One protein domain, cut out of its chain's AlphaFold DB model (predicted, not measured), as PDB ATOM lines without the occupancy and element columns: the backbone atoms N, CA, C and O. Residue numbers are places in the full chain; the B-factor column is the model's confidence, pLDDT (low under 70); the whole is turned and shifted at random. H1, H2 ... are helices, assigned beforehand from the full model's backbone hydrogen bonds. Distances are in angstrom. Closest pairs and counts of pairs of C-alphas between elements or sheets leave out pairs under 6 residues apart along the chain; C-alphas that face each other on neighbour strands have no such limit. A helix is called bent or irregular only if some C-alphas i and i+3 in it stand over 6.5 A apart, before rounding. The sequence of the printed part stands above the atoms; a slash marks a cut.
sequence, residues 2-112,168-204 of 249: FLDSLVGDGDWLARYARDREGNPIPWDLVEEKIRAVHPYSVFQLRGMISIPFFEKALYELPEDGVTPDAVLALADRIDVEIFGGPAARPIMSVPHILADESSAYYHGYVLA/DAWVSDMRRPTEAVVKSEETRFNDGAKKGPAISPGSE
ATOM      1  N   PHE A   2     -18.274   3.398 -77.307       96.19
ATOM      2  CA  PHE A   2     -19.288   3.364 -78.386       96.19
ATOM      3  C   PHE A   2     -18.993   2.282 -79.436       96.19
ATOM      4  O   PHE A   2     -19.866   1.475 -79.728       96.19
ATOM      5  N   LEU A   3     -17.761   2.203 -79.949       93.50
ATOM      6  CA  LEU A   3     -17.382   1.163 -80.919       93.50
ATOM      7  C   LEU A   3     -17.507  -0.249 -80.323       93.50
ATOM      8  O   LEU A   3     -18.032  -1.144 -80.978       93.50
ATOM      9  N   ASP A   4     -17.150  -0.421 -79.047       93.75
ATOM     10  CA  ASP A   4     -17.326  -1.686 -78.314       93.75
ATOM     11  C   ASP A   4     -18.799  -2.102 -78.202       93.75
ATOM     12  O   ASP A   4     -19.101  -3.274 -78.010       93.75
ATOM     13  N   SER A   5     -19.743  -1.161 -78.308       94.62
ATOM     14  CA  SER A   5     -21.170  -1.497 -78.289       94.62
ATOM     15  C   SER A   5     -21.631  -2.210 -79.560       94.62
ATOM     16  O   SER A   5     -22.639  -2.904 -79.513       94.62
ATOM     17  N   LEU A   6     -20.902  -2.061 -80.673       95.19
ATOM     18  CA  LEU A   6     -21.264  -2.653 -81.962       95.19
ATOM     19  C   LEU A   6     -20.930  -4.143 -82.011       95.19
ATOM     20  O   LEU A   6     -21.667  -4.917 -82.606       95.19
ATOM     21  N   VAL A   7     -19.847  -4.575 -81.355       93.88
ATOM     22  CA  VAL A   7     -19.338  -5.955 -81.489       93.88
ATOM     23  C   VAL A   7     -20.266  -7.016 -80.886       93.88
ATOM     24  O   VAL A   7     -20.080  -8.212 -81.102       93.88
ATOM     25  N   GLY A   8     -21.249  -6.586 -80.092       92.88
ATOM     26  CA  GLY A   8     -22.293  -7.442 -79.541       92.88
ATOM     27  C   GLY A   8     -23.575  -7.498 -80.373       92.88
ATOM     28  O   GLY A   8     -24.391  -8.371 -80.088       92.88
ATOM     29  N   ASP A   9     -23.746  -6.607 -81.353       96.69
ATOM     30  CA  ASP A   9     -24.959  -6.514 -82.167       96.69
ATOM     31  C   ASP A   9     -25.022  -7.684 -83.166       96.69
ATOM     32  O   ASP A   9     -24.013  -8.108 -83.739       96.69
ATOM     33  N   GLY A  10     -26.224  -8.214 -83.391       97.44
ATOM     34  CA  GLY A  10     -26.461  -9.374 -84.242       97.44
ATOM     35  C   GLY A  10     -25.974  -9.165 -85.673       97.44
ATOM     36  O   GLY A  10     -25.398 -10.080 -86.258       97.44
ATOM     37  N   ASP A  11     -26.128  -7.960 -86.229       97.25
ATOM     38  CA  ASP A  11     -25.659  -7.660 -87.585       97.25
ATOM     39  C   ASP A  11     -24.128  -7.620 -87.688       97.25
ATOM     40  O   ASP A  11     -23.577  -8.101 -88.678       97.25
ATOM     41  N   TRP A  12     -23.433  -7.114 -86.667       97.31
ATOM     42  CA  TRP A  12     -21.976  -7.142 -86.593       97.31
ATOM     43  C   TRP A  12     -21.462  -8.574 -86.442       97.31
ATOM     44  O   TRP A  12     -20.594  -9.000 -87.206       97.31
ATOM     45  N   LEU A  13     -22.044  -9.348 -85.519       97.56
ATOM     46  CA  LEU A  13     -21.692 -10.753 -85.297       97.56
ATOM     47  C   LEU A  13     -21.887 -11.577 -86.576       97.56
ATOM     48  O   LEU A  13     -20.974 -12.280 -87.009       97.56
ATOM     49  N   ALA A  14     -23.030 -11.420 -87.244       96.94
ATOM     50  CA  ALA A  14     -23.326 -12.114 -88.492       96.94
ATOM     51  C   ALA A  14     -22.345 -11.785 -89.623       96.94
ATOM     52  O   ALA A  14     -22.091 -12.638 -90.474       96.94
ATOM     53  N   ARG A  15     -21.774 -10.576 -89.657       95.56
ATOM     54  CA  ARG A  15     -20.822 -10.153 -90.697       95.56
ATOM     55  C   ARG A  15     -19.378 -10.515 -90.374       95.56
ATOM     56  O   ARG A  15     -18.665 -10.962 -91.268       95.56
ATOM     57  N   TYR A  16     -18.960 -10.348 -89.121       95.06
ATOM     58  CA  TYR A  16     -17.543 -10.299 -88.762       95.06
ATOM     59  C   TYR A  16     -17.093 -11.364 -87.762       95.06
ATOM     60  O   TYR A  16     -15.908 -11.692 -87.740       95.06
ATOM     61  N   ALA A  17     -17.995 -11.958 -86.973       95.25
ATOM     62  CA  ALA A  17     -17.623 -13.089 -86.129       95.25
ATOM     63  C   ALA A  17     -17.501 -14.343 -87.008       95.25
ATOM     64  O   ALA A  17     -18.497 -14.868 -87.519       95.25
ATOM     65  N   ARG A  18     -16.256 -14.763 -87.244       91.69
ATOM     66  CA  ARG A  18     -15.888 -15.877 -88.119       91.69
ATOM     67  C   ARG A  18     -14.957 -16.841 -87.395       91.69
ATOM     68  O   ARG A  18     -14.103 -16.401 -86.624       91.69
ATOM     69  N   ASP A  19     -15.127 -18.136 -87.638       92.31
ATOM     70  CA  ASP A  19     -14.161 -19.149 -87.207       92.31
ATOM     71  C   ASP A  19     -12.898 -19.138 -88.095       92.31
ATOM     72  O   ASP A  19     -12.703 -18.251 -88.934       92.31
ATOM     73  N   ARG A  20     -11.994 -20.100 -87.883       89.25
ATOM     74  CA  ARG A  20     -10.725 -20.176 -88.626       89.25
ATOM     75  C   ARG A  20     -10.928 -20.604 -90.077       89.25
ATOM     76  O   ARG A  20     -10.100 -20.286 -90.926       89.25
ATOM     77  N   GLU A  21     -12.014 -21.312 -90.339       90.56
ATOM     78  CA  GLU A  21     -12.450 -21.801 -91.637       90.56
ATOM     79  C   GLU A  21     -13.254 -20.735 -92.409       90.56
ATOM     80  O   GLU A  21     -13.513 -20.898 -93.600       90.56
ATOM     81  N   GLY A  22     -13.602 -19.619 -91.759       89.19
ATOM     82  CA  GLY A  22     -14.336 -18.502 -92.345       89.19
ATOM     83  C   GLY A  22     -15.858 -18.642 -92.275       89.19
ATOM     84  O   GLY A  22     -16.561 -17.870 -92.931       89.19
ATOM     85  N   ASN A  23     -16.390 -19.578 -91.488       91.75
ATOM     86  CA  ASN A  23     -17.829 -19.722 -91.286       91.75
ATOM     87  C   ASN A  23     -18.351 -18.660 -90.304       91.75
ATOM     88  O   ASN A  23     -17.657 -18.317 -89.341       91.75
ATOM     89  N   PRO A  24     -19.568 -18.120 -90.514       93.06
ATOM     90  CA  PRO A  24     -20.211 -17.221 -89.559       93.06
ATOM     91  C   PRO A  24     -20.509 -17.912 -88.228       93.06
ATOM     92  O   PRO A  24     -20.811 -19.104 -88.190       93.06
ATOM     93  N   ILE A  25     -20.490 -17.134 -87.140       96.38
ATOM     94  CA  ILE A  25     -21.007 -17.587 -85.844       96.38
ATOM     95  C   ILE A  25     -22.451 -18.114 -85.999       96.38
ATOM     96  O   ILE A  25     -23.262 -17.445 -86.641       96.38
ATOM     97  N   PRO A  26     -22.806 -19.283 -85.433       97.69
ATOM     98  CA  PRO A  26     -24.177 -19.788 -85.484       97.69
ATOM     99  C   PRO A  26     -25.150 -18.900 -84.701       97.69
ATOM    100  O   PRO A  26     -24.825 -18.459 -83.596       97.69
ATOM    101  N   TRP A  27     -26.358 -18.688 -85.236       98.25
ATOM    102  CA  TRP A  27     -27.406 -17.921 -84.551       98.25
ATOM    103  C   TRP A  27     -27.738 -18.501 -83.170       98.25
ATOM    104  O   TRP A  27     -27.781 -17.748 -82.203       98.25
ATOM    105  N   ASP A  28     -27.869 -19.824 -83.054       98.31
ATOM    106  CA  ASP A  28     -28.226 -20.489 -81.793       98.31
ATOM    107  C   ASP A  28     -27.269 -20.123 -80.642       98.31
ATOM    108  O   ASP A  28     -27.701 -19.938 -79.507       98.31
ATOM    109  N   LEU A  29     -25.977 -19.923 -80.939       98.06
ATOM    110  CA  LEU A  29     -24.985 -19.487 -79.951       98.06
ATOM    111  C   LEU A  29     -25.160 -18.009 -79.561       98.06
ATOM    112  O   LEU A  29     -24.950 -17.628 -78.407       98.06
ATOM    113  N   VAL A  30     -25.538 -17.156 -80.518       98.31
ATOM    114  CA  VAL A  30     -25.855 -15.742 -80.260       98.31
ATOM    115  C   VAL A  30     -27.111 -15.635 -79.396       98.31
ATOM    116  O   VAL A  30     -27.117 -14.888 -78.416       98.31
ATOM    117  N   GLU A  31     -28.145 -16.412 -79.710       98.69
ATOM    118  CA  GLU A  31     -29.373 -16.488 -78.927       98.69
ATOM    119  C   GLU A  31     -29.103 -16.989 -77.502       98.69
ATOM    120  O   GLU A  31     -29.531 -16.343 -76.541       98.69
ATOM    121  N   GLU A  32     -28.347 -18.082 -77.348       98.38
ATOM    122  CA  GLU A  32     -27.959 -18.619 -76.040       98.38
ATOM    123  C   GLU A  32     -27.268 -17.546 -75.189       98.38
ATOM    124  O   GLU A  32     -27.657 -17.305 -74.041       98.38
ATOM    125  N   LYS A  33     -26.306 -16.819 -75.772       97.56
ATOM    126  CA  LYS A  33     -25.622 -15.703 -75.107       97.56
ATOM    127  C   LYS A  33     -26.603 -14.615 -74.661       97.56
ATOM    128  O   LYS A  33     -26.506 -14.145 -73.527       97.56
ATOM    129  N   ILE A  34     -27.527 -14.185 -75.526       97.88
ATOM    130  CA  ILE A  34     -28.516 -13.150 -75.178       97.88
ATOM    131  C   ILE A  34     -29.358 -13.621 -73.991       97.88
ATOM    132  O   ILE A  34     -29.500 -12.888 -73.011       97.88
ATOM    133  N   ARG A  35     -29.865 -14.857 -74.040       98.31
ATOM    134  CA  ARG A  35     -30.697 -15.440 -72.981       98.31
ATOM    135  C   ARG A  35     -29.948 -15.574 -71.656       98.31
ATOM    136  O   ARG A  35     -30.537 -15.323 -70.606       98.31
ATOM    137  N   ALA A  36     -28.661 -15.911 -71.704       97.12
ATOM    138  CA  ALA A  36     -27.822 -16.063 -70.520       97.12
ATOM    139  C   ALA A  36     -27.421 -14.725 -69.874       97.12
ATOM    140  O   ALA A  36     -27.226 -14.678 -68.663       97.12
ATOM    141  N   VAL A  37     -27.290 -13.643 -70.653       95.06
ATOM    142  CA  VAL A  37     -26.696 -12.377 -70.174       95.06
ATOM    143  C   VAL A  37     -27.722 -11.259 -69.999       95.06
ATOM    144  O   VAL A  37     -27.679 -10.549 -68.995       95.06
ATOM    145  N   HIS A  38     -28.651 -11.087 -70.942       96.50
ATOM    146  CA  HIS A  38     -29.562  -9.938 -70.972       96.50
ATOM    147  C   HIS A  38     -30.371  -9.744 -69.668       96.50
ATOM    148  O   HIS A  38     -30.383  -8.616 -69.160       96.50
ATOM    149  N   PRO A  39     -30.966 -10.796 -69.055       96.12
ATOM    150  CA  PRO A  39     -31.706 -10.658 -67.793       96.12
ATOM    151  C   PRO A  39     -30.879 -10.085 -66.634       96.12
ATOM    152  O   PRO A  39     -31.431  -9.510 -65.700       96.12
ATOM    153  N   TYR A  40     -29.555 -10.236 -66.694       93.62
ATOM    154  CA  TYR A  40     -28.623  -9.830 -65.646       93.62
ATOM    155  C   TYR A  40     -27.893  -8.519 -65.966       93.62
ATOM    156  O   TYR A  40     -27.049  -8.086 -65.183       93.62
ATOM    157  N   SER A  41     -28.222  -7.850 -67.077       93.31
ATOM    158  CA  SER A  41     -27.587  -6.590 -67.500       93.31
ATOM    159  C   SER A  41     -27.632  -5.495 -66.422       93.31
ATOM    160  O   SER A  41     -26.675  -4.738 -66.259       93.31
ATOM    161  N   VAL A  42     -28.685  -5.475 -65.596       93.00
ATOM    162  CA  VAL A  42     -28.820  -4.552 -64.457       93.00
ATOM    163  C   VAL A  42     -27.704  -4.706 -63.415       93.00
ATOM    164  O   VAL A  42     -27.326  -3.727 -62.774       93.00
ATOM    165  N   PHE A  43     -27.131  -5.902 -63.248       92.38
ATOM    166  CA  PHE A  43     -26.025  -6.112 -62.310       92.38
ATOM    167  C   PHE A  43     -24.735  -5.455 -62.794       92.38
ATOM    168  O   PHE A  43     -23.945  -4.998 -61.969       92.38
ATOM    169  N   GLN A  44     -24.546  -5.327 -64.112       90.50
ATOM    170  CA  GLN A  44     -23.442  -4.544 -64.659       90.50
ATOM    171  C   GLN A  44     -23.603  -3.062 -64.306       90.50
ATOM    172  O   GLN A  44     -22.646  -2.453 -63.836       90.50
ATOM    173  N   LEU A  45     -24.807  -2.494 -64.470       93.12
ATOM    174  CA  LEU A  45     -25.090  -1.123 -64.033       93.12
ATOM    175  C   LEU A  45     -24.809  -0.961 -62.534       93.12
ATOM    176  O   LEU A  45     -24.084  -0.047 -62.157       93.12
ATOM    177  N   ARG A  46     -25.333  -1.865 -61.693       94.38
ATOM    178  CA  ARG A  46     -25.126  -1.836 -60.234       94.38
ATOM    179  C   ARG A  46     -23.646  -1.849 -59.860       94.38
ATOM    180  O   ARG A  46     -23.224  -1.016 -59.068       94.38
ATOM    181  N   GLY A  47     -22.848  -2.708 -60.493       92.62
ATOM    182  CA  GLY A  47     -21.404  -2.738 -60.262       92.62
ATOM    183  C   GLY A  47     -20.655  -1.517 -60.771       92.62
ATOM    184  O   GLY A  47     -19.631  -1.162 -60.201       92.62
ATOM    185  N   MET A  48     -21.154  -0.843 -61.808       93.12
ATOM    186  CA  MET A  48     -20.559   0.414 -62.252       93.12
ATOM    187  C   MET A  48     -20.890   1.575 -61.310       93.12
ATOM    188  O   MET A  48     -20.024   2.410 -61.076       93.12
ATOM    189  N   ILE A  49     -22.119   1.646 -60.785       94.62
ATOM    190  CA  ILE A  49     -22.543   2.748 -59.907       94.62
ATOM    191  C   ILE A  49     -22.107   2.549 -58.453       94.62
ATOM    192  O   ILE A  49     -21.966   3.540 -57.748       94.62
ATOM    193  N   SER A  50     -21.843   1.323 -57.994       95.50
ATOM    194  CA  SER A  50     -21.376   1.117 -56.617       95.50
ATOM    195  C   SER A  50     -20.059   1.833 -56.331       95.50
ATOM    196  O   SER A  50     -19.891   2.400 -55.256       95.50
ATOM    197  N   ILE A  51     -19.173   1.907 -57.325       95.25
ATOM    198  CA  ILE A  51     -17.869   2.557 -57.199       95.25
ATOM    199  C   ILE A  51     -17.984   4.065 -56.927       95.25
ATOM    200  O   ILE A  51     -17.506   4.493 -55.881       95.25
ATOM    201  N   PRO A  52     -18.642   4.893 -57.765       95.75
ATOM    202  CA  PRO A  52     -18.746   6.325 -57.495       95.75
ATOM    203  C   PRO A  52     -19.575   6.650 -56.245       95.75
ATOM    204  O   PRO A  52     -19.329   7.671 -55.610       95.75
ATOM    205  N   PHE A  53     -20.536   5.802 -55.857       96.31
ATOM    206  CA  PHE A  53     -21.245   5.972 -54.582       96.31
ATOM    207  C   PHE A  53     -20.338   5.699 -53.379       96.31
ATOM    208  O   PHE A  53     -20.395   6.440 -52.397       96.31
ATOM    209  N   PHE A  54     -19.485   4.678 -53.466       96.50
ATOM    210  CA  PHE A  54     -18.450   4.429 -52.472       96.50
ATOM    211  C   PHE A  54     -17.437   5.573 -52.414       96.50
ATOM    212  O   PHE A  54     -17.201   6.087 -51.327       96.50
ATOM    213  N   GLU A  55     -16.897   6.011 -53.556       95.56
ATOM    214  CA  GLU A  55     -15.957   7.135 -53.615       95.56
ATOM    215  C   GLU A  55     -16.582   8.371 -52.966       95.56
ATOM    216  O   GLU A  55     -16.026   8.904 -52.011       95.56
ATOM    217  N   LYS A  56     -17.789   8.772 -53.384       95.62
ATOM    218  CA  LYS A  56     -18.499   9.902 -52.774       95.62
ATOM    219  C   LYS A  56     -18.591   9.765 -51.253       95.62
ATOM    220  O   LYS A  56     -18.244  10.700 -50.542       95.62
ATOM    221  N   ALA A  57     -19.051   8.617 -50.758       96.06
ATOM    222  CA  ALA A  57     -19.221   8.408 -49.326       96.06
ATOM    223  C   ALA A  57     -17.883   8.401 -48.568       96.06
ATOM    224  O   ALA A  57     -17.832   8.869 -47.436       96.06
ATOM    225  N   LEU A  58     -16.812   7.900 -49.189       95.50
ATOM    226  CA  LEU A  58     -15.462   7.896 -48.631       95.50
ATOM    227  C   LEU A  58     -14.921   9.323 -48.497       95.50
ATOM    228  O   LEU A  58     -14.441   9.688 -47.430       95.50
ATOM    229  N   TYR A  59     -15.043  10.136 -49.550       93.94
ATOM    230  CA  TYR A  59     -14.584  11.532 -49.552       93.94
ATOM    231  C   TYR A  59     -15.451  12.465 -48.688       93.94
ATOM    232  O   TYR A  59     -15.045  13.589 -48.406       93.94
ATOM    233  N   GLU A  60     -16.632  12.019 -48.255       95.62
ATOM    234  CA  GLU A  60     -17.488  12.735 -47.301       95.62
ATOM    235  C   GLU A  60     -17.223  12.350 -45.836       95.62
ATOM    236  O   GLU A  60     -17.806  12.960 -44.935       95.62
ATOM    237  N   LEU A  61     -16.359  11.362 -45.569       95.94
ATOM    238  CA  LEU A  61     -15.953  11.048 -44.201       95.94
ATOM    239  C   LEU A  61     -15.117  12.195 -43.607       95.94
ATOM    240  O   LEU A  61     -14.261  12.755 -44.295       95.94
ATOM    241  N   PRO A  62     -15.303  12.514 -42.314       96.12
ATOM    242  CA  PRO A  62     -14.342  13.324 -41.574       96.12
ATOM    243  C   PRO A  62     -12.942  12.704 -41.648       96.12
ATOM    244  O   PRO A  62     -12.815  11.480 -41.591       96.12
ATOM    245  N   GLU A  63     -11.895  13.528 -41.737       95.69
ATOM    246  CA  GLU A  63     -10.510  13.049 -41.885       95.69
ATOM    247  C   GLU A  63     -10.094  12.072 -40.771       95.69
ATOM    248  O   GLU A  63      -9.446  11.063 -41.040       95.69
ATOM    249  N   ASP A  64     -10.515  12.325 -39.529       96.12
ATOM    250  CA  ASP A  64     -10.256  11.459 -38.371       96.12
ATOM    251  C   ASP A  64     -11.061  10.146 -38.389       96.12
ATOM    252  O   ASP A  64     -10.721   9.192 -37.687       96.12
ATOM    253  N   GLY A  65     -12.102  10.075 -39.222       93.25
ATOM    254  CA  GLY A  65     -12.910   8.887 -39.472       93.25
ATOM    255  C   GLY A  65     -12.363   7.974 -40.573       93.25
ATOM    256  O   GLY A  65     -12.852   6.850 -40.720       93.25
ATOM    257  N   VAL A  66     -11.350   8.403 -41.335       96.19
ATOM    258  CA  VAL A  66     -10.752   7.607 -42.421       96.19
ATOM    259  C   VAL A  66      -9.778   6.577 -41.841       96.19
ATOM    260  O   VAL A  66      -8.564   6.764 -41.793       96.19
ATOM    261  N   THR A  67     -10.327   5.452 -41.389       97.19
ATOM    262  CA  THR A  67      -9.563   4.299 -40.881       97.19
ATOM    263  C   THR A  67      -9.763   3.073 -41.777       97.19
ATOM    264  O   THR A  67     -10.809   2.971 -42.419       97.19
ATOM    265  N   PRO A  68      -8.825   2.105 -41.815       96.19
ATOM    266  CA  PRO A  68      -8.988   0.891 -42.619       96.19
ATOM    267  C   PRO A  68     -10.315   0.161 -42.365       96.19
ATOM    268  O   PRO A  68     -11.020  -0.167 -43.316       96.19
ATOM    269  N   ASP A  69     -10.701  -0.015 -41.098       97.44
ATOM    270  CA  ASP A  69     -11.955  -0.685 -40.729       97.44
ATOM    271  C   ASP A  69     -13.187   0.102 -41.194       97.44
ATOM    272  O   ASP A  69     -14.144  -0.489 -41.695       97.44
ATOM    273  N   ALA A  70     -13.160   1.436 -41.087       97.31
ATOM    274  CA  ALA A  70     -14.248   2.283 -41.569       97.31
ATOM    275  C   ALA A  70     -14.390   2.221 -43.097       97.31
ATOM    276  O   ALA A  70     -15.510   2.151 -43.600       97.31
ATOM    277  N   VAL A  71     -13.276   2.191 -43.837       96.31
ATOM    278  CA  VAL A  71     -13.275   2.070 -45.303       96.31
ATOM    279  C   VAL A  71     -13.822   0.711 -45.747       96.31
ATOM    280  O   VAL A  71     -14.655   0.658 -46.652       96.31
ATOM    281  N   LEU A  72     -13.410  -0.384 -45.096       96.25
ATOM    282  CA  LEU A  72     -13.921  -1.728 -45.391       96.25
ATOM    283  C   LEU A  72     -15.417  -1.845 -45.079       96.25
ATOM    284  O   LEU A  72     -16.190  -2.274 -45.933       96.25
ATOM    285  N   ALA A  73     -15.843  -1.385 -43.900       96.56
ATOM    286  CA  ALA A  73     -17.255  -1.384 -43.521       96.56
ATOM    287  C   ALA A  73     -18.103  -0.505 -44.455       96.56
ATOM    288  O   ALA A  73     -19.249  -0.837 -44.763       96.56
ATOM    289  N   LEU A  74     -17.543   0.613 -44.926       97.06
ATOM    290  CA  LEU A  74     -18.183   1.471 -45.911       97.06
ATOM    291  C   LEU A  74     -18.353   0.756 -47.258       97.06
ATOM    292  O   LEU A  74     -19.442   0.814 -47.827       97.06
ATOM    293  N   ALA A  75     -17.316   0.076 -47.750       95.75
ATOM    294  CA  ALA A  75     -17.390  -0.712 -48.977       95.75
ATOM    295  C   ALA A  75     -18.466  -1.806 -48.873       95.75
ATOM    296  O   ALA A  75     -19.358  -1.862 -49.720       95.75
ATOM    297  N   ASP A  76     -18.455  -2.596 -47.796       95.62
ATOM    298  CA  ASP A  76     -19.445  -3.656 -47.566       95.62
ATOM    299  C   ASP A  76     -20.877  -3.105 -47.513       95.62
ATOM    300  O   ASP A  76     -21.801  -3.675 -48.100       95.62
ATOM    301  N   ARG A  77     -21.071  -1.960 -46.844       96.44
ATOM    302  CA  ARG A  77     -22.373  -1.285 -46.783       96.44
ATOM    303  C   ARG A  77     -22.863  -0.887 -48.175       96.44
ATOM    304  O   ARG A  77     -24.020  -1.147 -48.497       96.44
ATOM    305  N   ILE A  78     -22.006  -0.271 -48.990       96.94
ATOM    306  CA  ILE A  78     -22.368   0.168 -50.345       96.94
ATOM    307  C   ILE A  78     -22.667  -1.030 -51.253       96.94
ATOM    308  O   ILE A  78     -23.628  -0.978 -52.023       96.94
ATOM    309  N   ASP A  79     -21.909  -2.124 -51.130       94.69
ATOM    310  CA  ASP A  79     -22.204  -3.366 -51.843       94.69
ATOM    311  C   ASP A  79     -23.607  -3.877 -51.487       94.69
ATOM    312  O   ASP A  79     -24.431  -4.088 -52.380       94.69
ATOM    313  N   VAL A  80     -23.944  -3.965 -50.197       94.50
ATOM    314  CA  VAL A  80     -25.283  -4.388 -49.757       94.50
ATOM    315  C   VAL A  80     -26.379  -3.441 -50.252       94.50
ATOM    316  O   VAL A  80     -27.398  -3.912 -50.759       94.50
ATOM    317  N   GLU A  81     -26.189  -2.125 -50.149       95.75
ATOM    318  CA  GLU A  81     -27.185  -1.123 -50.552       95.75
ATOM    319  C   GLU A  81     -27.476  -1.154 -52.061       95.75
ATOM    320  O   GLU A  81     -28.637  -1.087 -52.474       95.75
ATOM    321  N   ILE A  82     -26.442  -1.281 -52.898       94.75
ATOM    322  CA  ILE A  82     -26.578  -1.164 -54.357       94.75
ATOM    323  C   ILE A  82     -26.801  -2.518 -55.028       94.75
ATOM    324  O   ILE A  82     -27.619  -2.621 -55.947       94.75
ATOM    325  N   PHE A  83     -26.131  -3.584 -54.589       89.75
ATOM    326  CA  PHE A  83     -26.349  -4.926 -55.139       89.75
ATOM    327  C   PHE A  83     -27.524  -5.658 -54.489       89.75
ATOM    328  O   PHE A  83     -28.120  -6.515 -55.138       89.75
ATOM    329  N   GLY A  84     -27.910  -5.297 -53.263       89.69
ATOM    330  CA  GLY A  84     -28.880  -6.052 -52.464       89.69
ATOM    331  C   GLY A  84     -28.261  -7.246 -51.723       89.69
ATOM    332  O   GLY A  84     -28.984  -8.152 -51.320       89.69
ATOM    333  N   GLY A  85     -26.933  -7.274 -51.584       88.88
ATOM    334  CA  GLY A  85     -26.156  -8.343 -50.956       88.88
ATOM    335  C   GLY A  85     -24.664  -8.215 -51.292       88.88
ATOM    336  O   GLY A  85     -24.269  -7.213 -51.883       88.88
ATOM    337  N   PRO A  86     -23.832  -9.217 -50.953       86.06
ATOM    338  CA  PRO A  86     -22.421  -9.216 -51.331       86.06
ATOM    339  C   PRO A  86     -22.247  -9.114 -52.851       86.06
ATOM    340  O   PRO A  86     -22.868  -9.870 -53.606       86.06
ATOM    341  N   ALA A  87     -21.391  -8.201 -53.307       86.25
ATOM    342  CA  ALA A  87     -21.090  -8.060 -54.725       86.25
ATOM    343  C   ALA A  87     -20.269  -9.251 -55.240       86.25
ATOM    344  O   ALA A  87     -19.358  -9.740 -54.574       86.25
ATOM    345  N   ALA A  88     -20.529  -9.680 -56.481       84.56
ATOM    346  CA  ALA A  88     -19.726 -10.717 -57.145       84.56
ATOM    347  C   ALA A  88     -18.249 -10.303 -57.303       84.56
ATOM    348  O   ALA A  88     -17.356 -11.146 -57.359       84.56
ATOM    349  N   ARG A  89     -18.005  -8.991 -57.370       89.06
ATOM    350  CA  ARG A  89     -16.687  -8.371 -57.318       89.06
ATOM    351  C   ARG A  89     -16.709  -7.302 -56.218       89.06
ATOM    352  O   ARG A  89     -17.327  -6.266 -56.453       89.06
ATOM    353  N   PRO A  90     -16.042  -7.517 -55.071       91.25
ATOM    354  CA  PRO A  90     -16.001  -6.537 -53.986       91.25
ATOM    355  C   PRO A  90     -15.396  -5.205 -54.435       91.25
ATOM    356  O   PRO A  90     -14.416  -5.207 -55.193       91.25
ATOM    357  N   ILE A  91     -15.914  -4.084 -53.930       93.44
ATOM    358  CA  ILE A  91     -15.446  -2.727 -54.287       93.44
ATOM    359  C   ILE A  91     -13.932  -2.573 -54.098       93.44
ATOM    360  O   ILE A  91     -13.243  -2.094 -54.996       93.44
ATOM    361  N   MET A  92     -13.385  -3.083 -52.991       92.44
ATOM    362  CA  MET A  92     -11.952  -2.976 -52.678       92.44
ATOM    363  C   MET A  92     -11.033  -3.766 -53.627       92.44
ATOM    364  O   MET A  92      -9.817  -3.611 -53.578       92.44
ATOM    365  N   SER A  93     -11.589  -4.595 -54.519       92.50
ATOM    366  CA  SER A  93     -10.838  -5.266 -55.595       92.50
ATOM    367  C   SER A  93     -10.725  -4.430 -56.879       92.50
ATOM    368  O   SER A  93     -10.193  -4.892 -57.899       92.50
ATOM    369  N   VAL A  94     -11.294  -3.224 -56.896       92.00
ATOM    370  CA  VAL A  94     -11.230  -2.321 -58.043       92.00
ATOM    371  C   VAL A  94      -9.940  -1.504 -57.947       92.00
ATOM    372  O   VAL A  94      -9.801  -0.695 -57.041       92.00
ATOM    373  N   PRO A  95      -8.981  -1.665 -58.874       90.19
ATOM    374  CA  PRO A  95      -7.696  -0.974 -58.764       90.19
ATOM    375  C   PRO A  95      -7.820   0.540 -58.968       90.19
ATOM    376  O   PRO A  95      -7.024   1.292 -58.423       90.19
ATOM    377  N   HIS A  96      -8.833   0.993 -59.718       90.06
ATOM    378  CA  HIS A  96      -8.995   2.406 -60.068       90.06
ATOM    379  C   HIS A  96      -9.160   3.312 -58.840       90.06
ATOM    380  O   HIS A  96      -8.642   4.422 -58.838       90.06
ATOM    381  N   ILE A  97      -9.825   2.823 -57.789       89.25
ATOM    382  CA  ILE A  97     -10.029   3.587 -56.548       89.25
ATOM    383  C   ILE A  97      -8.776   3.631 -55.658       89.25
ATOM    384  O   ILE A  97      -8.764   4.337 -54.659       89.25
ATOM    385  N   LEU A  98      -7.734   2.865 -56.002       85.69
ATOM    386  CA  LEU A  98      -6.471   2.777 -55.262       85.69
ATOM    387  C   LEU A  98      -5.306   3.468 -55.990       85.69
ATOM    388  O   LEU A  98      -4.194   3.494 -55.466       85.69
ATOM    389  N   ALA A  99      -5.540   3.987 -57.198       84.94
ATOM    390  CA  ALA A  99      -4.530   4.633 -58.026       84.94
ATOM    391  C   ALA A  99      -4.759   6.149 -58.081       84.94
ATOM    392  O   ALA A  99      -5.889   6.608 -58.249       84.94
ATOM    393  N   ASP A 100      -3.667   6.911 -57.979       80.81
ATOM    394  CA  ASP A 100      -3.669   8.382 -57.963       80.81
ATOM    395  C   ASP A 100      -4.387   8.967 -59.192       80.81
ATOM    396  O   ASP A 100      -5.297   9.783 -59.082       80.81
ATOM    397  N   GLU A 101      -4.075   8.434 -60.372       84.19
ATOM    398  CA  GLU A 101      -4.592   8.891 -61.667       84.19
ATOM    399  C   GLU A 101      -6.074   8.589 -61.947       84.19
ATOM    400  O   GLU A 101      -6.616   9.079 -62.938       84.19
ATOM    401  N   SER A 102      -6.740   7.772 -61.123       86.88
ATOM    402  CA  SER A 102      -8.116   7.326 -61.398       86.88
ATOM    403  C   SER A 102      -9.059   7.313 -60.195       86.88
ATOM    404  O   SER A 102     -10.231   6.960 -60.358       86.88
ATOM    405  N   SER A 103      -8.578   7.706 -59.014       87.62
ATOM    406  CA  SER A 103      -9.420   7.892 -57.831       87.62
ATOM    407  C   SER A 103     -10.390   9.066 -58.017       87.62
ATOM    408  O   SER A 103     -10.086  10.049 -58.694       87.62
ATOM    409  N   ALA A 104     -11.601   8.933 -57.475       90.12
ATOM    410  CA  ALA A 104     -12.724   9.858 -57.652       90.12
ATOM    411  C   ALA A 104     -13.156  10.080 -59.119       90.12
ATOM    412  O   ALA A 104     -13.909  11.011 -59.417       90.12
ATOM    413  N   TYR A 105     -12.722   9.220 -60.046       91.44
ATOM    414  CA  TYR A 105     -12.934   9.391 -61.488       91.44
ATOM    415  C   TYR A 105     -13.846   8.327 -62.107       91.44
ATOM    416  O   TYR A 105     -14.237   8.438 -63.273       91.44
ATOM    417  N   TYR A 106     -14.245   7.304 -61.344       93.50
ATOM    418  CA  TYR A 106     -14.978   6.161 -61.896       93.50
ATOM    419  C   TYR A 106     -16.363   6.541 -62.440       93.50
ATOM    420  O   TYR A 106     -16.863   5.918 -63.382       93.50
ATOM    421  N   HIS A 107     -16.967   7.609 -61.911       93.75
ATOM    422  CA  HIS A 107     -18.217   8.177 -62.423       93.75
ATOM    423  C   HIS A 107     -18.150   8.498 -63.931       93.75
ATOM    424  O   HIS A 107     -19.166   8.385 -64.622       93.75
ATOM    425  N   GLY A 108     -16.960   8.792 -64.470       94.44
ATOM    426  CA  GLY A 108     -16.734   8.977 -65.902       94.44
ATOM    427  C   GLY A 108     -17.148   7.765 -66.744       94.44
ATOM    428  O   GLY A 108     -17.762   7.938 -67.795       94.44
ATOM    429  N   TYR A 109     -16.927   6.532 -66.265       94.62
ATOM    430  CA  TYR A 109     -17.391   5.323 -66.960       94.62
ATOM    431  C   TYR A 109     -18.919   5.219 -66.997       94.62
ATOM    432  O   TYR A 109     -19.479   4.765 -67.996       94.62
ATOM    433  N   VAL A 110     -19.604   5.637 -65.927       96.06
ATOM    434  CA  VAL A 110     -21.073   5.630 -65.856       96.06
ATOM    435  C   VAL A 110     -21.647   6.644 -66.844       96.06
ATOM    436  O   VAL A 110     -22.487   6.282 -67.669       96.06
ATOM    437  N   LEU A 111     -21.137   7.878 -66.824       97.25
ATOM    438  CA  LEU A 111     -21.556   8.948 -67.734       97.25
ATOM    439  C   LEU A 111     -21.272   8.594 -69.201       97.25
ATOM    440  O   LEU A 111     -22.135   8.768 -70.063       97.25
ATOM    441  N   ALA A 112     -20.101   8.021 -69.485       96.44
ATOM    442  CA  ALA A 112     -19.761   7.538 -70.819       96.44
ATOM    443  C   ALA A 112     -20.665   6.378 -71.264       96.44
ATOM    444  O   ALA A 112     -21.019   6.282 -72.437       96.44
ATOM    445  N   ASP A 168     -32.103   7.470 -69.831       98.06
ATOM    446  CA  ASP A 168     -33.357   6.902 -70.331       98.06
ATOM    447  C   ASP A 168     -33.128   5.821 -71.383       98.06
ATOM    448  O   ASP A 168     -33.721   4.747 -71.292       98.06
ATOM    449  N   ALA A 169     -32.225   6.055 -72.338       98.06
ATOM    450  CA  ALA A 169     -31.903   5.074 -73.373       98.06
ATOM    451  C   ALA A 169     -31.291   3.792 -72.781       98.06
ATOM    452  O   ALA A 169     -31.652   2.688 -73.187       98.06
ATOM    453  N   TRP A 170     -30.410   3.920 -71.783       97.62
ATOM    454  CA  TRP A 170     -29.789   2.768 -71.124       97.62
ATOM    455  C   TRP A 170     -30.807   1.985 -70.287       97.62
ATOM    456  O   TRP A 170     -30.892   0.760 -70.381       97.62
ATOM    457  N   VAL A 171     -31.626   2.687 -69.498       97.31
ATOM    458  CA  VAL A 171     -32.689   2.076 -68.690       97.31
ATOM    459  C   VAL A 171     -33.741   1.418 -69.580       97.31
ATOM    460  O   VAL A 171     -34.183   0.311 -69.279       97.31
ATOM    461  N   SER A 172     -34.132   2.068 -70.675       96.88
ATOM    462  CA  SER A 172     -35.075   1.526 -71.653       96.88
ATOM    463  C   SER A 172     -34.559   0.220 -72.246       96.88
ATOM    464  O   SER A 172     -35.293  -0.766 -72.240       96.88
ATOM    465  N   ASP A 173     -33.287   0.176 -72.663       95.44
ATOM    466  CA  ASP A 173     -32.679  -1.031 -73.226       95.44
ATOM    467  C   ASP A 173     -32.695  -2.206 -72.236       95.44
ATOM    468  O   ASP A 173     -33.216  -3.269 -72.567       95.44
ATOM    469  N   MET A 174     -32.265  -1.996 -70.985       95.75
ATOM    470  CA  MET A 174     -32.272  -3.053 -69.957       95.75
ATOM    471  C   MET A 174     -33.681  -3.525 -69.559       95.75
ATOM    472  O   MET A 174     -33.844  -4.634 -69.053       95.75
ATOM    473  N   ARG A 175     -34.715  -2.691 -69.742       96.50
ATOM    474  CA  ARG A 175     -36.112  -3.030 -69.408       96.50
ATOM    475  C   ARG A 175     -36.812  -3.845 -70.491       96.50
ATOM    476  O   ARG A 175     -37.941  -4.292 -70.270       96.50
ATOM    477  N   ARG A 176     -36.195  -4.024 -71.660       97.38
ATOM    478  CA  ARG A 176     -36.787  -4.797 -72.753       97.38
ATOM    479  C   ARG A 176     -37.001  -6.248 -72.305       97.38
ATOM    480  O   ARG A 176     -36.131  -6.825 -71.667       97.38
ATOM    481  N   PRO A 177     -38.129  -6.893 -72.639       98.00
ATOM    482  CA  PRO A 177     -38.255  -8.330 -72.426       98.00
ATOM    483  C   PRO A 177     -37.180  -9.079 -73.220       98.00
ATOM    484  O   PRO A 177     -36.973  -8.772 -74.395       98.00
ATOM    485  N   THR A 178     -36.540 -10.087 -72.622       98.31
ATOM    486  CA  THR A 178     -35.478 -10.865 -73.288       98.31
ATOM    487  C   THR A 178     -35.928 -11.414 -74.644       98.31
ATOM    488  O   THR A 178     -35.191 -11.289 -75.614       98.31
ATOM    489  N   GLU A 179     -37.165 -11.909 -74.769       98.44
ATOM    490  CA  GLU A 179     -37.703 -12.368 -76.064       98.44
ATOM    491  C   GLU A 179     -37.758 -11.263 -77.128       98.44
ATOM    492  O   GLU A 179     -37.518 -11.510 -78.309       98.44
ATOM    493  N   ALA A 180     -38.054 -10.023 -76.729       98.31
ATOM    494  CA  ALA A 180     -38.070  -8.894 -77.653       98.31
ATOM    495  C   ALA A 180     -36.653  -8.521 -78.114       98.31
ATOM    496  O   ALA A 180     -36.485  -8.054 -79.241       98.31
ATOM    497  N   VAL A 181     -35.644  -8.723 -77.261       98.19
ATOM    498  CA  VAL A 181     -34.227  -8.561 -77.618       98.19
ATOM    499  C   VAL A 181     -33.795  -9.661 -78.580       98.19
ATOM    500  O   VAL A 181     -33.292  -9.342 -79.653       98.19
ATOM    501  N   VAL A 182     -34.075 -10.930 -78.259       98.62
ATOM    502  CA  VAL A 182     -33.774 -12.082 -79.127       98.62
ATOM    503  C   VAL A 182     -34.360 -11.862 -80.522       98.62
ATOM    504  O   VAL A 182     -33.618 -11.863 -81.496       98.62
ATOM    505  N   LYS A 183     -35.656 -11.544 -80.624       98.50
ATOM    506  CA  LYS A 183     -36.319 -11.313 -81.917       98.50
ATOM    507  C   LYS A 183     -35.713 -10.148 -82.710       98.50
ATOM    508  O   LYS A 183     -35.576 -10.227 -83.934       98.50
ATOM    509  N   SER A 184     -35.382  -9.037 -82.044       97.44
ATOM    510  CA  SER A 184     -34.779  -7.892 -82.740       97.44
ATOM    511  C   SER A 184     -33.370  -8.204 -83.234       97.44
ATOM    512  O   SER A 184     -33.014  -7.820 -84.347       97.44
ATOM    513  N   GLU A 185     -32.584  -8.911 -82.422       98.19
ATOM    514  CA  GLU A 185     -31.217  -9.287 -82.770       98.19
ATOM    515  C   GLU A 185     -31.196 -10.386 -83.834       98.19
ATOM    516  O   GLU A 185     -30.347 -10.329 -84.713       98.19
ATOM    517  N   GLU A 186     -32.174 -11.295 -83.860       98.56
ATOM    518  CA  GLU A 186     -32.341 -12.292 -84.927       98.56
ATOM    519  C   GLU A 186     -32.586 -11.617 -86.277       98.56
ATOM    520  O   GLU A 186     -31.986 -11.963 -87.296       98.56
ATOM    521  N   THR A 187     -33.446 -10.596 -86.282       98.06
ATOM    522  CA  THR A 187     -33.729  -9.816 -87.491       98.06
ATOM    523  C   THR A 187     -32.452  -9.139 -87.996       98.06
ATOM    524  O   THR A 187     -32.091  -9.281 -89.165       98.06
ATOM    525  N   ARG A 188     -31.722  -8.463 -87.098       97.38
ATOM    526  CA  ARG A 188     -30.442  -7.809 -87.411       97.38
ATOM    527  C   ARG A 188     -29.387  -8.805 -87.883       97.38
ATOM    528  O   ARG A 188     -28.698  -8.537 -88.863       97.38
ATOM    529  N   PHE A 189     -29.294  -9.956 -87.229       98.44
ATOM    530  CA  PHE A 189     -28.379 -11.034 -87.576       98.44
ATOM    531  C   PHE A 189     -28.641 -11.544 -88.990       98.44
ATOM    532  O   PHE A 189     -27.732 -11.556 -89.818       98.44
ATOM    533  N   ASN A 190     -29.891 -11.877 -89.311       98.06
ATOM    534  CA  ASN A 190     -30.270 -12.357 -90.638       98.06
ATOM    535  C   ASN A 190     -29.991 -11.319 -91.732       98.06
ATOM    536  O   ASN A 190     -29.512 -11.665 -92.814       98.06
ATOM    537  N   ASP A 191     -30.245 -10.039 -91.467       96.38
ATOM    538  CA  ASP A 191     -29.940  -8.972 -92.422       96.38
ATOM    539  C   ASP A 191     -28.434  -8.715 -92.557       96.38
ATOM    540  O   ASP A 191     -27.947  -8.449 -93.659       96.38
ATOM    541  N   GLY A 192     -27.678  -8.841 -91.467       96.44
ATOM    542  CA  GLY A 192     -26.220  -8.806 -91.484       96.44
ATOM    543  C   GLY A 192     -25.626  -9.963 -92.284       96.44
ATOM    544  O   GLY A 192     -24.762  -9.734 -93.129       96.44
ATOM    545  N   ALA A 193     -26.139 -11.178 -92.094       95.88
ATOM    546  CA  ALA A 193     -25.703 -12.375 -92.806       95.88
ATOM    547  C   ALA A 193     -25.912 -12.245 -94.323       95.88
ATOM    548  O   ALA A 193     -25.010 -12.574 -95.091       95.88
ATOM    549  N   LYS A 194     -27.057 -11.696 -94.760       95.69
ATOM    550  CA  LYS A 194     -27.336 -11.430 -96.187       95.69
ATOM    551  C   LYS A 194     -26.361 -10.430 -96.809       95.69
ATOM    552  O   LYS A 194     -26.040 -10.557 -97.986       95.69
ATOM    553  N   LYS A 195     -25.935  -9.415 -96.050       94.50
ATOM    554  CA  LYS A 195     -24.999  -8.389 -96.538       94.50
ATOM    555  C   LYS A 195     -23.559  -8.899 -96.586       94.50
ATOM    556  O   LYS A 195     -22.820  -8.512 -97.484       94.50
ATOM    557  N   GLY A 196     -23.178  -9.764 -95.645       92.38
ATOM    558  CA  GLY A 196     -21.792 -10.192 -95.476       92.38
ATOM    559  C   GLY A 196     -20.882  -9.059 -94.976       92.38
ATOM    560  O   GLY A 196     -21.341  -7.932 -94.767       92.38
ATOM    561  N   PRO A 197     -19.598  -9.350 -94.716       91.94
ATOM    562  CA  PRO A 197     -18.652  -8.335 -94.275       91.94
ATOM    563  C   PRO A 197     -18.357  -7.332 -95.396       91.94
ATOM    564  O   PRO A 197     -18.162  -7.723 -96.546       91.94
ATOM    565  N   ALA A 198     -18.257  -6.043 -95.056       89.75
ATOM    566  CA  ALA A 198     -17.877  -5.007 -96.020       89.75
ATOM    567  C   ALA A 198     -16.439  -5.197 -96.535       89.75
ATOM    568  O   ALA A 198     -16.123  -4.829 -97.665       89.75
ATOM    569  N   ILE A 199     -15.579  -5.806 -95.712       85.50
ATOM    570  CA  ILE A 199     -14.216  -6.196 -96.065       85.50
ATOM    571  C   ILE A 199     -14.127  -7.717 -96.007       85.50
ATOM    572  O   ILE A 199     -14.337  -8.319 -94.955       85.50
ATOM    573  N   SER A 200     -13.811  -8.346 -97.136       83.75
ATOM    574  CA  SER A 200     -13.738  -9.806 -97.207       83.75
ATOM    575  C   SER A 200     -12.610 -10.358 -96.320       83.75
ATOM    576  O   SER A 200     -11.540  -9.748 -96.236       83.75
ATOM    577  N   PRO A 201     -12.799 -11.525 -95.676       81.06
ATOM    578  CA  PRO A 201     -11.745 -12.164 -94.896       81.06
ATOM    579  C   PRO A 201     -10.462 -12.338 -95.715       81.06
ATOM    580  O   PRO A 201     -10.494 -12.800 -96.854       81.06
ATOM    581  N   GLY A 202      -9.328 -11.941 -95.139       79.19
ATOM    582  CA  GLY A 202      -8.022 -12.012 -95.799       79.19
ATOM    583  C   GLY A 202      -7.752 -10.917 -96.836       79.19
ATOM    584  O   GLY A 202      -6.640 -10.858 -97.351       79.19
ATOM    585  N   SER A 203      -8.717 -10.038 -97.127       85.06
ATOM    586  CA  SER A 203      -8.459  -8.840 -97.931       85.06
ATOM    587  C   SER A 203      -7.649  -7.807 -97.156       85.06
ATOM    588  O   SER A 203      -7.684  -7.740 -95.926       85.06
ATOM    589  N   GLU A 204      -6.914  -6.991 -97.903       84.31
ATOM    590  CA  GLU A 204      -6.190  -5.858 -97.350       84.31
ATOM    591  C   GLU A 204      -7.170  -4.790 -96.849       84.31
ATOM    592  O   GLU A 204      -8.178  -4.498 -97.493       84.31
TER     593      GLU A 204
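This is residues 2 to 112 and 168 to 204 of the 249 residues of the protein "Peptidase m3" of Tetraselmis sp. GSL018 (UniProt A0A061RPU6). One long bent helix, H3, makes the spine of an elongated model, with a small cluster of helices at each end. H8 folds back along its first arm, H3a, with H2 packed on H8; H4 folds back along the second arm, H3b, as a helical hairpin, and the short H6 packs on H3b too. The printed part has 148 residues with eight named helices, H1 to H8 in order along the chain, and no named strand: the class is all helix. It is loose, with a radius of gyration of the C-alphas of 20.5 A and spans of 64 by 37 by 27 A.

Start at H1, residues 2 to 6, close but not clearly touching H2, residues 10 to 16; their closest C-alphas, Leu 6 and Trp 12, are 6.5 A apart. Next look at H3, residues 27 to 59, assigned as one helix by its hydrogen bonds but bent, with C-alphas 39 and 42 7.5 A apart. Its arms H3a, residues 27 to 39, and H3b, residues 42 to 59, stand at a steep tilt of 39 degrees; H3a is itself irregular, C-alphas 36 and 39 being 7.2 A apart. H4, residues 68 to 83, touches H3b, closest at the C-alphas of Arg 46 and Phe 83, 6.1 A, opposite ways at a shallow tilt of 33 degrees, only just short of steep. H5, residues 95 to 98, is close to H3b but not clearly touching, with the C-alphas of Glu 55 and Ile 97 closest at 7.5 A. H6, residues 107 to 112, touches residues 48 to 52 of H3b at a steep tilt of 38 degrees, opposite ways; the C-alphas of Pro 52 and His 107 come closest, 5.3 A. H7, residues 168 to 174, is close but not clearly touching H3b, closest at the C-alphas of Val 42 and Met 174, 6.7 A. H8, residues 178 to 195, touches H3a, closest at the C-alphas of Glu 31 and Val 182, 6.2 A, opposite ways, and H2, closest at those of Asp 11 and Gly 192, 4.1 A, the same way; both tilts are 34 degrees, only just shallow. Every O i to N i+4 pair is within hydrogen-bond range in H2, H4, H6, H7 and H8; in H3a 8 of 9 are, in H3b 12 of 14, and in H1 0 of 1, beside 2 of 2 O i to N i+3 pairs, while H5 is too short for an O i to N i+4 pair.

Find C-alpha 2 at (-19.288, 3.364, -78.386), where H1 begins. H3a runs 18.8 A from C-alpha 27 at (-27.406, -17.921, -84.551), and H3b runs 26.1 A. H4 is 22.2 A long; H8 runs 25.6 A to C-alpha 195 at (-24.999, -8.389, -96.538).

The C-alphas farthest apart, Asp 64 and Lys 194, are 64.5 A apart. Residues 113 to 167 are not printed, and C-alphas 112 and 168 are 13.6 A apart across this cut. Of the links printed whole, H4 to H5 is long. The mean pLDDT of the printed part is 94.1, and no printed residue is under 70.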